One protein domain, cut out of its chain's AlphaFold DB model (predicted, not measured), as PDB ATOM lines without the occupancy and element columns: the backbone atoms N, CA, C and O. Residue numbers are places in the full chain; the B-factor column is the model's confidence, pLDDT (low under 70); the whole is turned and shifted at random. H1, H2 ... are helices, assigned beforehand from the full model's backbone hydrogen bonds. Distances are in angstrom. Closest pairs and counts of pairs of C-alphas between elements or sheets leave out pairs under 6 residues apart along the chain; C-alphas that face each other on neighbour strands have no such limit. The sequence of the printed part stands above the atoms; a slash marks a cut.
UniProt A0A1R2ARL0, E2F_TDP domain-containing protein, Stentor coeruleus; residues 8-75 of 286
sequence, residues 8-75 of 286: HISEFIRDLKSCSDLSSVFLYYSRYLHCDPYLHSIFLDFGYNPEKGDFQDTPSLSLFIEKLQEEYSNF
ATOM      1  N   HIS A   8      12.422 -25.089  48.482       75.31
ATOM      2  CA  HIS A   8      12.711 -23.655  48.365       75.31
ATOM      3  C   HIS A   8      13.605 -23.312  47.165       75.31
ATOM      4  O   HIS A   8      13.488 -22.217  46.632       75.31
ATOM      5  N   ILE A   9      14.462 -24.230  46.705       83.00
ATOM      6  CA  ILE A   9      15.313 -24.034  45.519       83.00
ATOM      7  C   ILE A   9      14.538 -24.305  44.232       83.00
ATOM      8  O   ILE A   9      14.697 -23.582  43.251       83.00
ATOM      9  N   SER A  10      13.666 -25.313  44.221       80.50
ATOM     10  CA  SER A  10      12.798 -25.571  43.067       80.50
ATOM     11  C   SER A  10      11.774 -24.449  42.862       80.50
ATOM     12  O   SER A  10      11.546 -24.040  41.721       80.50
ATOM     13  N   GLU A  11      11.230 -23.883  43.942       80.75
ATOM     14  CA  GLU A  11      10.411 -22.666  43.882       80.75
ATOM     15  C   GLU A  11      11.226 -21.446  43.447       80.75
ATOM     16  O   GLU A  11      10.787 -20.717  42.560       80.75
ATOM     17  N   PHE A  12      12.454 -21.284  43.949       86.56
ATOM     18  CA  PHE A  12      13.329 -20.189  43.532       86.56
ATOM     19  C   PHE A  12      13.629 -20.215  42.035       86.56
ATOM     20  O   PHE A  12      13.475 -19.207  41.351       86.56
ATOM     21  N   ILE A  13      13.989 -21.381  41.493       84.44
ATOM     22  CA  ILE A  13      14.253 -21.547  40.058       84.44
ATOM     23  C   ILE A  13      12.987 -21.277  39.232       84.44
ATOM     24  O   ILE A  13      13.074 -20.716  38.138       84.44
ATOM     25  N   ARG A  14      11.806 -21.664  39.729       83.50
ATOM     26  CA  ARG A  14      10.522 -21.389  39.068       83.50
ATOM     27  C   ARG A  14      10.216 -19.890  39.040       83.50
ATOM     28  O   ARG A  14       9.822 -19.374  37.992       83.50
ATOM     29  N   ASP A  15      10.427 -19.197  40.149       82.38
ATOM     30  CA  ASP A  15      10.141 -17.766  40.279       82.38
ATOM     31  C   ASP A  15      11.140 -16.923  39.475       82.38
ATOM     32  O   ASP A  15      10.744 -15.991  38.777       82.38
ATOM     33  N   LEU A  16      12.412 -17.334  39.449       83.38
ATOM     34  CA  LEU A  16      13.448 -16.765  38.584       83.38
ATOM     35  C   LEU A  16      13.114 -16.888  37.086       83.38
ATOM     36  O   LEU A  16      13.444 -15.999  36.309       83.38
ATOM     37  N   LYS A  17      12.455 -17.976  36.662       82.12
ATOM     38  CA  LYS A  17      12.062 -18.191  35.253       82.12
ATOM     39  C   LYS A  17      10.756 -17.499  34.858       82.12
ATOM     40  O   LYS A  17      10.511 -17.329  33.667       82.12
ATOM     41  N   SER A  18       9.896 -17.176  35.823       79.44
ATOM     42  CA  SER A  18       8.533 -16.679  35.575       79.44
ATOM     43  C   SER A  18       8.361 -15.184  35.839       79.44
ATOM     44  O   SER A  18       7.443 -14.584  35.281       79.44
ATOM     45  N   CYS A  19       9.226 -14.575  36.653       75.06
ATOM     46  CA  CYS A  19       9.118 -13.173  37.034       75.06
ATOM     47  C   CYS A  19      10.135 -12.294  36.288       75.06
ATOM     48  O   CYS A  19      11.312 -12.631  36.193       75.06
ATOM     49  N   SER A  20       9.685 -11.135  35.800       69.75
ATOM     50  CA  SER A  20      10.543 -10.154  35.120       69.75
ATOM     51  C   SER A  20      11.399  -9.327  36.089       69.75
ATOM     52  O   SER A  20      12.423  -8.780  35.687       69.75
ATOM     53  N   ASP A  21      10.975  -9.211  37.353       79.19
ATOM     54  CA  ASP A  21      11.660  -8.432  38.391       79.19
ATOM     55  C   ASP A  21      12.571  -9.327  39.239       79.19
ATOM     56  O   ASP A  21      12.205  -9.824  40.307       79.19
ATOM     57  N   LEU A  22      13.782  -9.543  38.732       77.00
ATOM     58  CA  LEU A  22      14.772 -10.409  39.364       77.00
ATOM     59  C   LEU A  22      15.200  -9.899  40.745       77.00
ATOM     60  O   LEU A  22      15.399 -10.711  41.644       77.00
ATOM     61  N   SER A  23      15.296  -8.584  40.946       77.56
ATOM     62  CA  SER A  23      15.710  -7.993  42.224       77.56
ATOM     63  C   SER A  23      14.738  -8.339  43.349       77.56
ATOM     64  O   SER A  23      15.166  -8.743  44.431       77.56
ATOM     65  N   SER A  24      13.430  -8.278  43.085       76.94
ATOM     66  CA  SER A  24      12.413  -8.685  44.062       76.94
ATOM     67  C   SER A  24      12.448 -10.183  44.361       76.94
ATOM     68  O   SER A  24      12.278 -10.581  45.516       76.94
ATOM     69  N   VAL A  25      12.711 -11.023  43.354       80.69
ATOM     70  CA  VAL A  25      12.861 -12.474  43.547       80.69
ATOM     71  C   VAL A  25      14.111 -12.768  44.382       80.69
ATOM     72  O   VAL A  25      14.033 -13.469  45.388       80.69
ATOM     73  N   PHE A  26      15.258 -12.179  44.052       82.50
ATOM     74  CA  PHE A  26      16.488 -12.331  44.829       82.50
ATOM     75  C   PHE A  26      16.335 -11.857  46.276       82.50
ATOM     76  O   PHE A  26      16.741 -12.566  47.199       82.50
ATOM     77  N   LEU A  27      15.689 -10.708  46.491       79.94
ATOM     78  CA  LEU A  27      15.388 -10.200  47.825       79.94
ATOM     79  C   LEU A  27      14.449 -11.145  48.582       79.94
ATOM     80  O   LEU A  27      14.686 -11.433  49.756       79.94
ATOM     81  N   TYR A  28      13.426 -11.691  47.916       77.44
ATOM     82  CA  TYR A  28      12.552 -12.701  48.503       77.44
ATOM     83  C   TYR A  28      13.371 -13.914  48.957       77.44
ATOM     84  O   TYR A  28      13.282 -14.294  50.123       77.44
ATOM     85  N   TYR A  29      14.216 -14.479  48.097       80.88
ATOM     86  CA  TYR A  29      14.958 -15.705  48.403       80.88
ATOM     87  C   TYR A  29      16.224 -15.494  49.252       80.88
ATOM     88  O   TYR A  29      16.726 -16.453  49.844       80.88
ATOM     89  N   SER A  30      16.672 -14.249  49.451       75.75
ATOM     90  CA  SER A  30      17.750 -13.901  50.393       75.75
ATOM     91  C   SER A  30      17.463 -14.362  51.834       75.75
ATOM     92  O   SER A  30      18.377 -14.658  52.610       75.75
ATOM     93  N   ARG A  31      16.177 -14.531  52.182       70.69
ATOM     94  CA  ARG A  31      15.739 -15.073  53.477       70.69
ATOM     95  C   ARG A  31      16.248 -16.491  53.741       70.69
ATOM     96  O   ARG A  31      16.311 -16.888  54.896       70.69
ATOM     97  N   TYR A  32      16.599 -17.259  52.709       73.94
ATOM     98  CA  TYR A  32      17.055 -18.643  52.858       73.94
ATOM     99  C   TYR A  32      18.574 -18.759  53.053       73.94
ATOM    100  O   TYR A  32      19.036 -19.804  53.502       73.94
ATOM    101  N   LEU A  33      19.352 -17.693  52.819       72.81
ATOM    102  CA  LEU A  33      20.823 -17.740  52.836       72.81
ATOM    103  C   LEU A  33      21.417 -18.144  54.195       72.81
ATOM    104  O   LEU A  33      22.464 -18.773  54.259       72.81
ATOM    105  N   HIS A  34      20.750 -17.830  55.306       59.44
ATOM    106  CA  HIS A  34      21.237 -18.202  56.640       59.44
ATOM    107  C   HIS A  34      20.969 -19.678  56.998       59.44
ATOM    108  O   HIS A  34      21.618 -20.226  57.890       59.44
ATOM    109  N   CYS A  35      20.003 -20.311  56.326       53.78
ATOM    110  CA  CYS A  35      19.653 -21.723  56.502       53.78
ATOM    111  C   CYS A  35      20.252 -22.617  55.412       53.78
ATOM    112  O   CYS A  35      20.348 -23.829  55.612       53.78
ATOM    113  N   ASP A  36      20.650 -22.030  54.287       73.25
ATOM    114  CA  ASP A  36      21.209 -22.720  53.140       73.25
ATOM    115  C   ASP A  36      22.591 -22.140  52.785       73.25
ATOM    116  O   ASP A  36      22.693 -21.149  52.053       73.25
ATOM    117  N   PRO A  37      23.674 -22.731  53.326       71.44
ATOM    118  CA  PRO A  37      25.026 -22.228  53.111       71.44
ATOM    119  C   PRO A  37      25.484 -22.355  51.651       71.44
ATOM    120  O   PRO A  37      26.363 -21.602  51.242       71.44
ATOM    121  N   TYR A  38      24.891 -23.261  50.863       79.12
ATOM    122  CA  TYR A  38      25.196 -23.401  49.438       79.12
ATOM    123  C   TYR A  38      24.568 -22.256  48.657       79.12
ATOM    124  O   TYR A  38      25.263 -21.567  47.915       79.12
ATOM    125  N   LEU A  39      23.291 -21.965  48.924       82.88
ATOM    126  CA  LEU A  39      22.630 -20.788  48.371       82.88
ATOM    127  C   LEU A  39      23.384 -19.508  48.745       82.88
ATOM    128  O   LEU A  39      23.575 -18.638  47.902       82.88
ATOM    129  N   HIS A  40      23.860 -19.410  49.989       77.06
ATOM    130  CA  HIS A  40      24.684 -18.291  50.435       77.06
ATOM    131  C   HIS A  40      25.992 -18.171  49.654       77.06
ATOM    132  O   HIS A  40      26.318 -17.079  49.195       77.06
ATOM    133  N   SER A  41      26.707 -19.281  49.458       77.88
ATOM    134  CA  SER A  41      27.934 -19.307  48.657       77.88
ATOM    135  C   SER A  41      27.671 -18.869  47.218       77.88
ATOM    136  O   SER A  41      28.398 -18.039  46.688       77.88
ATOM    137  N   ILE A  42      26.588 -19.356  46.609       84.19
ATOM    138  CA  ILE A  42      26.201 -18.981  45.248       84.19
ATOM    139  C   ILE A  42      25.875 -17.484  45.188       84.19
ATOM    140  O   ILE A  42      26.374 -16.788  44.315       84.19
ATOM    141  N   PHE A  43      25.109 -16.943  46.137       83.69
ATOM    142  CA  PHE A  43      24.825 -15.505  46.180       83.69
ATOM    143  C   PHE A  43      26.116 -14.676  46.266       83.69
ATOM    144  O   PHE A  43      26.264 -13.706  45.522       83.69
ATOM    145  N   LEU A  44      27.066 -15.070  47.120       80.88
ATOM    146  CA  LEU A  44      28.359 -14.391  47.236       80.88
ATOM    147  C   LEU A  44      29.180 -14.469  45.941       80.88
ATOM    148  O   LEU A  44      29.733 -13.454  45.521       80.88
ATOM    149  N   ASP A  45      29.206 -15.627  45.279       81.44
ATOM    150  CA  ASP A  45      29.908 -15.822  44.003       81.44
ATOM    151  C   ASP A  45      29.364 -14.925  42.886       81.44
ATOM    152  O   ASP A  45      30.095 -14.538  41.975       81.44
ATOM    153  N   PHE A  46      28.079 -14.583  42.963       82.94
ATOM    154  CA  PHE A  46      27.415 -13.671  42.040       82.94
ATOM    155  C   PHE A  46      27.435 -12.206  42.505       82.94
ATOM    156  O   PHE A  46      26.793 -11.362  41.885       82.94
ATOM    157  N   GLY A  47      28.191 -11.876  43.558       78.81
ATOM    158  CA  GLY A  47      28.418 -10.495  43.992       78.81
ATOM    159  C   GLY A  47      27.369  -9.940  44.958       78.81
ATOM    160  O   GLY A  47      27.243  -8.719  45.087       78.81
ATOM    161  N   TYR A  48      26.616 -10.801  45.649       82.88
ATOM    162  CA  TYR A  48      25.708 -10.390  46.721       82.88
ATOM    163  C   TYR A  48      26.478  -9.750  47.880       82.88
ATOM    164  O   TYR A  48      27.433 -10.330  48.399       82.88
ATOM    165  N   ASN A  49      26.041  -8.572  48.326       78.12
ATOM    166  CA  ASN A  49      26.577  -7.905  49.505       78.12
ATOM    167  C   ASN A  49      25.651  -8.143  50.718       78.12
ATOM    168  O   ASN A  49      24.569  -7.552  50.780       78.12
ATOM    169  N   PRO A  50      26.080  -8.927  51.728       71.56
ATOM    170  CA  PRO A  50      25.267  -9.220  52.909       71.56
ATOM    171  C   PRO A  50      24.924  -7.996  53.768       71.56
ATOM    172  O   PRO A  50      23.918  -8.021  54.470       71.56
ATOM    173  N   GLU A  51      25.738  -6.936  53.733       68.56
ATOM    174  CA  GLU A  51      25.506  -5.714  54.516       68.56
ATOM    175  C   GLU A  51      24.482  -4.785  53.858       68.56
ATOM    176  O   GLU A  51      23.765  -4.065  54.551       68.56
ATOM    177  N   LYS A  52      24.411  -4.797  52.521       71.62
ATOM    178  CA  LYS A  52      23.463  -3.981  51.748       71.62
ATOM    179  C   LYS A  52      22.189  -4.736  51.365       71.62
ATOM    180  O   LYS A  52      21.198  -4.089  51.045       71.62
ATOM    181  N   GLY A  53      22.207  -6.069  51.424       69.44
ATOM    182  CA  GLY A  53      21.074  -6.922  51.065       69.44
ATOM    183  C   GLY A  53      20.791  -6.973  49.564       69.44
ATOM    184  O   GLY A  53      19.661  -7.251  49.177       69.44
ATOM    185  N   ASP A  54      21.790  -6.673  48.731       75.25
ATOM    186  CA  ASP A  54      21.633  -6.558  47.280       75.25
ATOM    187  C   ASP A  54      22.902  -7.001  46.536       75.25
ATOM    188  O   ASP A  54      23.996  -7.055  47.113       75.25
ATOM    189  N   PHE A  55      22.753  -7.323  45.256       80.12
ATOM    190  CA  PHE A  55      23.854  -7.659  44.360       80.12
ATOM    191  C   PHE A  55      24.540  -6.391  43.845       80.12
ATOM    192  O   PHE A  55      23.882  -5.400  43.540       80.12
ATOM    193  N   GLN A  56      25.873  -6.408  43.752       70.50
ATOM    194  CA  GLN A  56      26.615  -5.274  43.184       70.50
ATOM    195  C   GLN A  56      26.337  -5.099  41.684       70.50
ATOM    196  O   GLN A  56      26.217  -3.966  41.228       70.50
ATOM    197  N   ASP A  57      26.165  -6.212  40.966       71.69
ATOM    198  CA  ASP A  57      25.753  -6.276  39.564       71.69
ATOM    199  C   ASP A  57      24.603  -7.281  39.427       71.69
ATOM    200  O   ASP A  57      24.604  -8.317  40.094       71.69
ATOM    201  N   THR A  58      23.613  -7.014  38.567       67.69
ATOM    202  CA  THR A  58      22.507  -7.962  38.350       67.69
ATOM    203  C   THR A  58      23.059  -9.266  37.760       67.69
ATOM    204  O   THR A  58      23.615  -9.241  36.656       67.69
ATOM    205  N   PRO A  59      22.919 -10.411  38.450       74.00
ATOM    206  CA  PRO A  59      23.506 -11.654  37.982       74.00
ATOM    207  C   PRO A  59      22.816 -12.136  36.706       74.00
ATOM    208  O   PRO A  59      21.598 -12.028  36.549       74.00
ATOM    209  N   SER A  60      23.600 -12.709  35.790       80.12
ATOM    210  CA  SER A  60      23.050 -13.349  34.595       80.12
ATOM    211  C   SER A  60      22.181 -14.543  34.999       80.12
ATOM    212  O   SER A  60      22.678 -15.524  35.554       80.12
ATOM    213  N   LEU A  61      20.883 -14.457  34.701       80.06
ATOM    214  CA  LEU A  61      19.868 -15.433  35.099       80.06
ATOM    215  C   LEU A  61      20.205 -16.864  34.657       80.06
ATOM    216  O   LEU A  61      20.025 -17.810  35.421       80.06
ATOM    217  N   SER A  62      20.697 -17.024  33.426       79.38
ATOM    218  CA  SER A  62      21.038 -18.334  32.863       79.38
ATOM    219  C   SER A  62      22.189 -18.991  33.622       79.38
ATOM    220  O   SER A  62      22.066 -20.144  34.024       79.38
ATOM    221  N   LEU A  63      23.253 -18.232  33.889       81.19
ATOM    222  CA  LEU A  63      24.430 -18.707  34.618       81.19
ATOM    223  C   LEU A  63      24.101 -19.006  36.089       81.19
ATOM    224  O   LEU A  63      24.608 -19.962  36.669       81.19
ATOM    225  N   PHE A  64      23.223 -18.199  36.689       84.69
ATOM    226  CA  PHE A  64      22.791 -18.369  38.072       84.69
ATOM    227  C   PHE A  64      21.972 -19.652  38.268       84.69
ATOM    228  O   PHE A  64      22.222 -20.417  39.200       84.69
ATOM    229  N   ILE A  65      21.021 -19.916  37.368       83.75
ATOM    230  CA  ILE A  65      20.207 -21.137  37.407       83.75
ATOM    231  C   ILE A  65      21.066 -22.374  37.122       83.75
ATOM    232  O   ILE A  65      20.891 -23.384  37.797       83.75
ATOM    233  N   GLU A  66      22.002 -22.301  36.172       83.81
ATOM    234  CA  GLU A  66      22.924 -23.403  35.872       83.81
ATOM    235  C   GLU A  66      23.761 -23.777  37.102       83.81
ATOM    236  O   GLU A  66      23.780 -24.940  37.500       83.81
ATOM    237  N   LYS A  67      24.334 -22.779  37.789       82.50
ATOM    238  CA  LYS A  67      25.130 -22.997  39.003       82.50
ATOM    239  C   LYS A  67      24.299 -23.504  40.187       82.50
ATOM    240  O   LYS A  67      24.765 -24.358  40.937       82.50
ATOM    241  N   LEU A  68      23.049 -23.049  40.333       82.81
ATOM    242  CA  LEU A  68      22.101 -23.629  41.295       82.81
ATOM    243  C   LEU A  68      21.808 -25.099  40.995       82.81
ATOM    244  O   LEU A  68      21.730 -25.917  41.904       82.81
ATOM    245  N   GLN A  69      21.608 -25.451  39.730       81.06
ATOM    246  CA  GLN A  69      21.323 -26.833  39.369       81.06
ATOM    247  C   GLN A  69      22.562 -27.718  39.540       81.06
ATOM    248  O   GLN A  69      22.418 -28.834  40.028       81.06
ATOM    249  N   GLU A  70      23.759 -27.233  39.212       81.00
ATOM    250  CA  GLU A  70      25.019 -27.969  39.376       81.00
ATOM    251  C   GLU A  70      25.351 -28.246  40.852       81.00
ATOM    252  O   GLU A  70      25.548 -29.401  41.235       81.00
ATOM    253  N   GLU A  71      25.337 -27.216  41.703       78.44
ATOM    254  CA  GLU A  71      25.661 -27.344  43.133       78.44
ATOM    255  C   GLU A  71      24.679 -28.262  43.875       78.44
ATOM    256  O   GLU A  71      25.076 -29.052  44.733       78.44
ATOM    257  N   TYR A  72      23.394 -28.225  43.508       75.62
ATOM    258  CA  TYR A  72      22.368 -29.049  44.151       75.62
ATOM    259  C   TYR A  72      22.174 -30.424  43.497       75.62
ATOM    260  O   TYR A  72      21.654 -31.316  44.164       75.62
ATOM    261  N   SER A  73      22.618 -30.641  42.251       70.56
ATOM    262  CA  SER A  73      22.667 -31.989  41.642       70.56
ATOM    263  C   SER A  73      23.879 -32.792  42.117       70.56
ATOM    264  O   SER A  73      23.832 -34.014  42.163       70.56
ATOM    265  N   ASN A  74      24.961 -32.129  42.535       60.25
ATOM    266  CA  ASN A  74      26.115 -32.796  43.150       60.25
ATOM    267  C   ASN A  74      25.869 -33.187  44.625       60.25
ATOM    268  O   ASN A  74      26.761 -33.709  45.304       60.25
ATOM    269  N   PHE A  75      24.655 -32.967  45.136       49.28
ATOM    270  CA  PHE A  75      24.297 -33.203  46.526       49.28
ATOM    271  C   PHE A  75      23.898 -34.663  46.785       49.28
ATOM    272  O   PHE A  75      22.726 -35.020  46.885       49.28
TER     273      PHE A  75
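Overview. This is residues 8 to 75 of the 286 residues of the protein "E2F_TDP domain-containing protein" of Stentor coeruleus (UniProt A0A1R2ARL0). Two helical hairpins, H1 with H2 and H3 with H4, sit side by side, their four helices at the corners of a rough square. The 68 printed residues hold four named helices and no named strand, all helix by class. The whole is compact, with a radius of gyration of the C-alphas of 10.9 A and spans of 30 by 25 by 18 A.

Arrangement. H1, residues 8 to 18, touches H2, residues 22 to 32, closest at the C-alphas of Leu 16 and Leu 22, 6.5 A. H3, residues 37 to 45, touches H4, residues 61 to 73, closest at the C-alphas of Ile 42 and Leu 68, 7.4 A. Every O i to N i+4 pair is within hydrogen-bond range in H1, H3 and H4, and 5 of 7 in H2.

Along the chain. H1 begins at C-alpha 8 (12.711, -23.655, 48.365); H4, 18.0 A long, ends at C-alpha 73 (22.667, -31.989, 41.642).

Size, cuts and confidence. The link H3 to H4 is long, and the printed part has no cut. Residues 34 to 35 and 74 to 75 are among those under pLDDT 70.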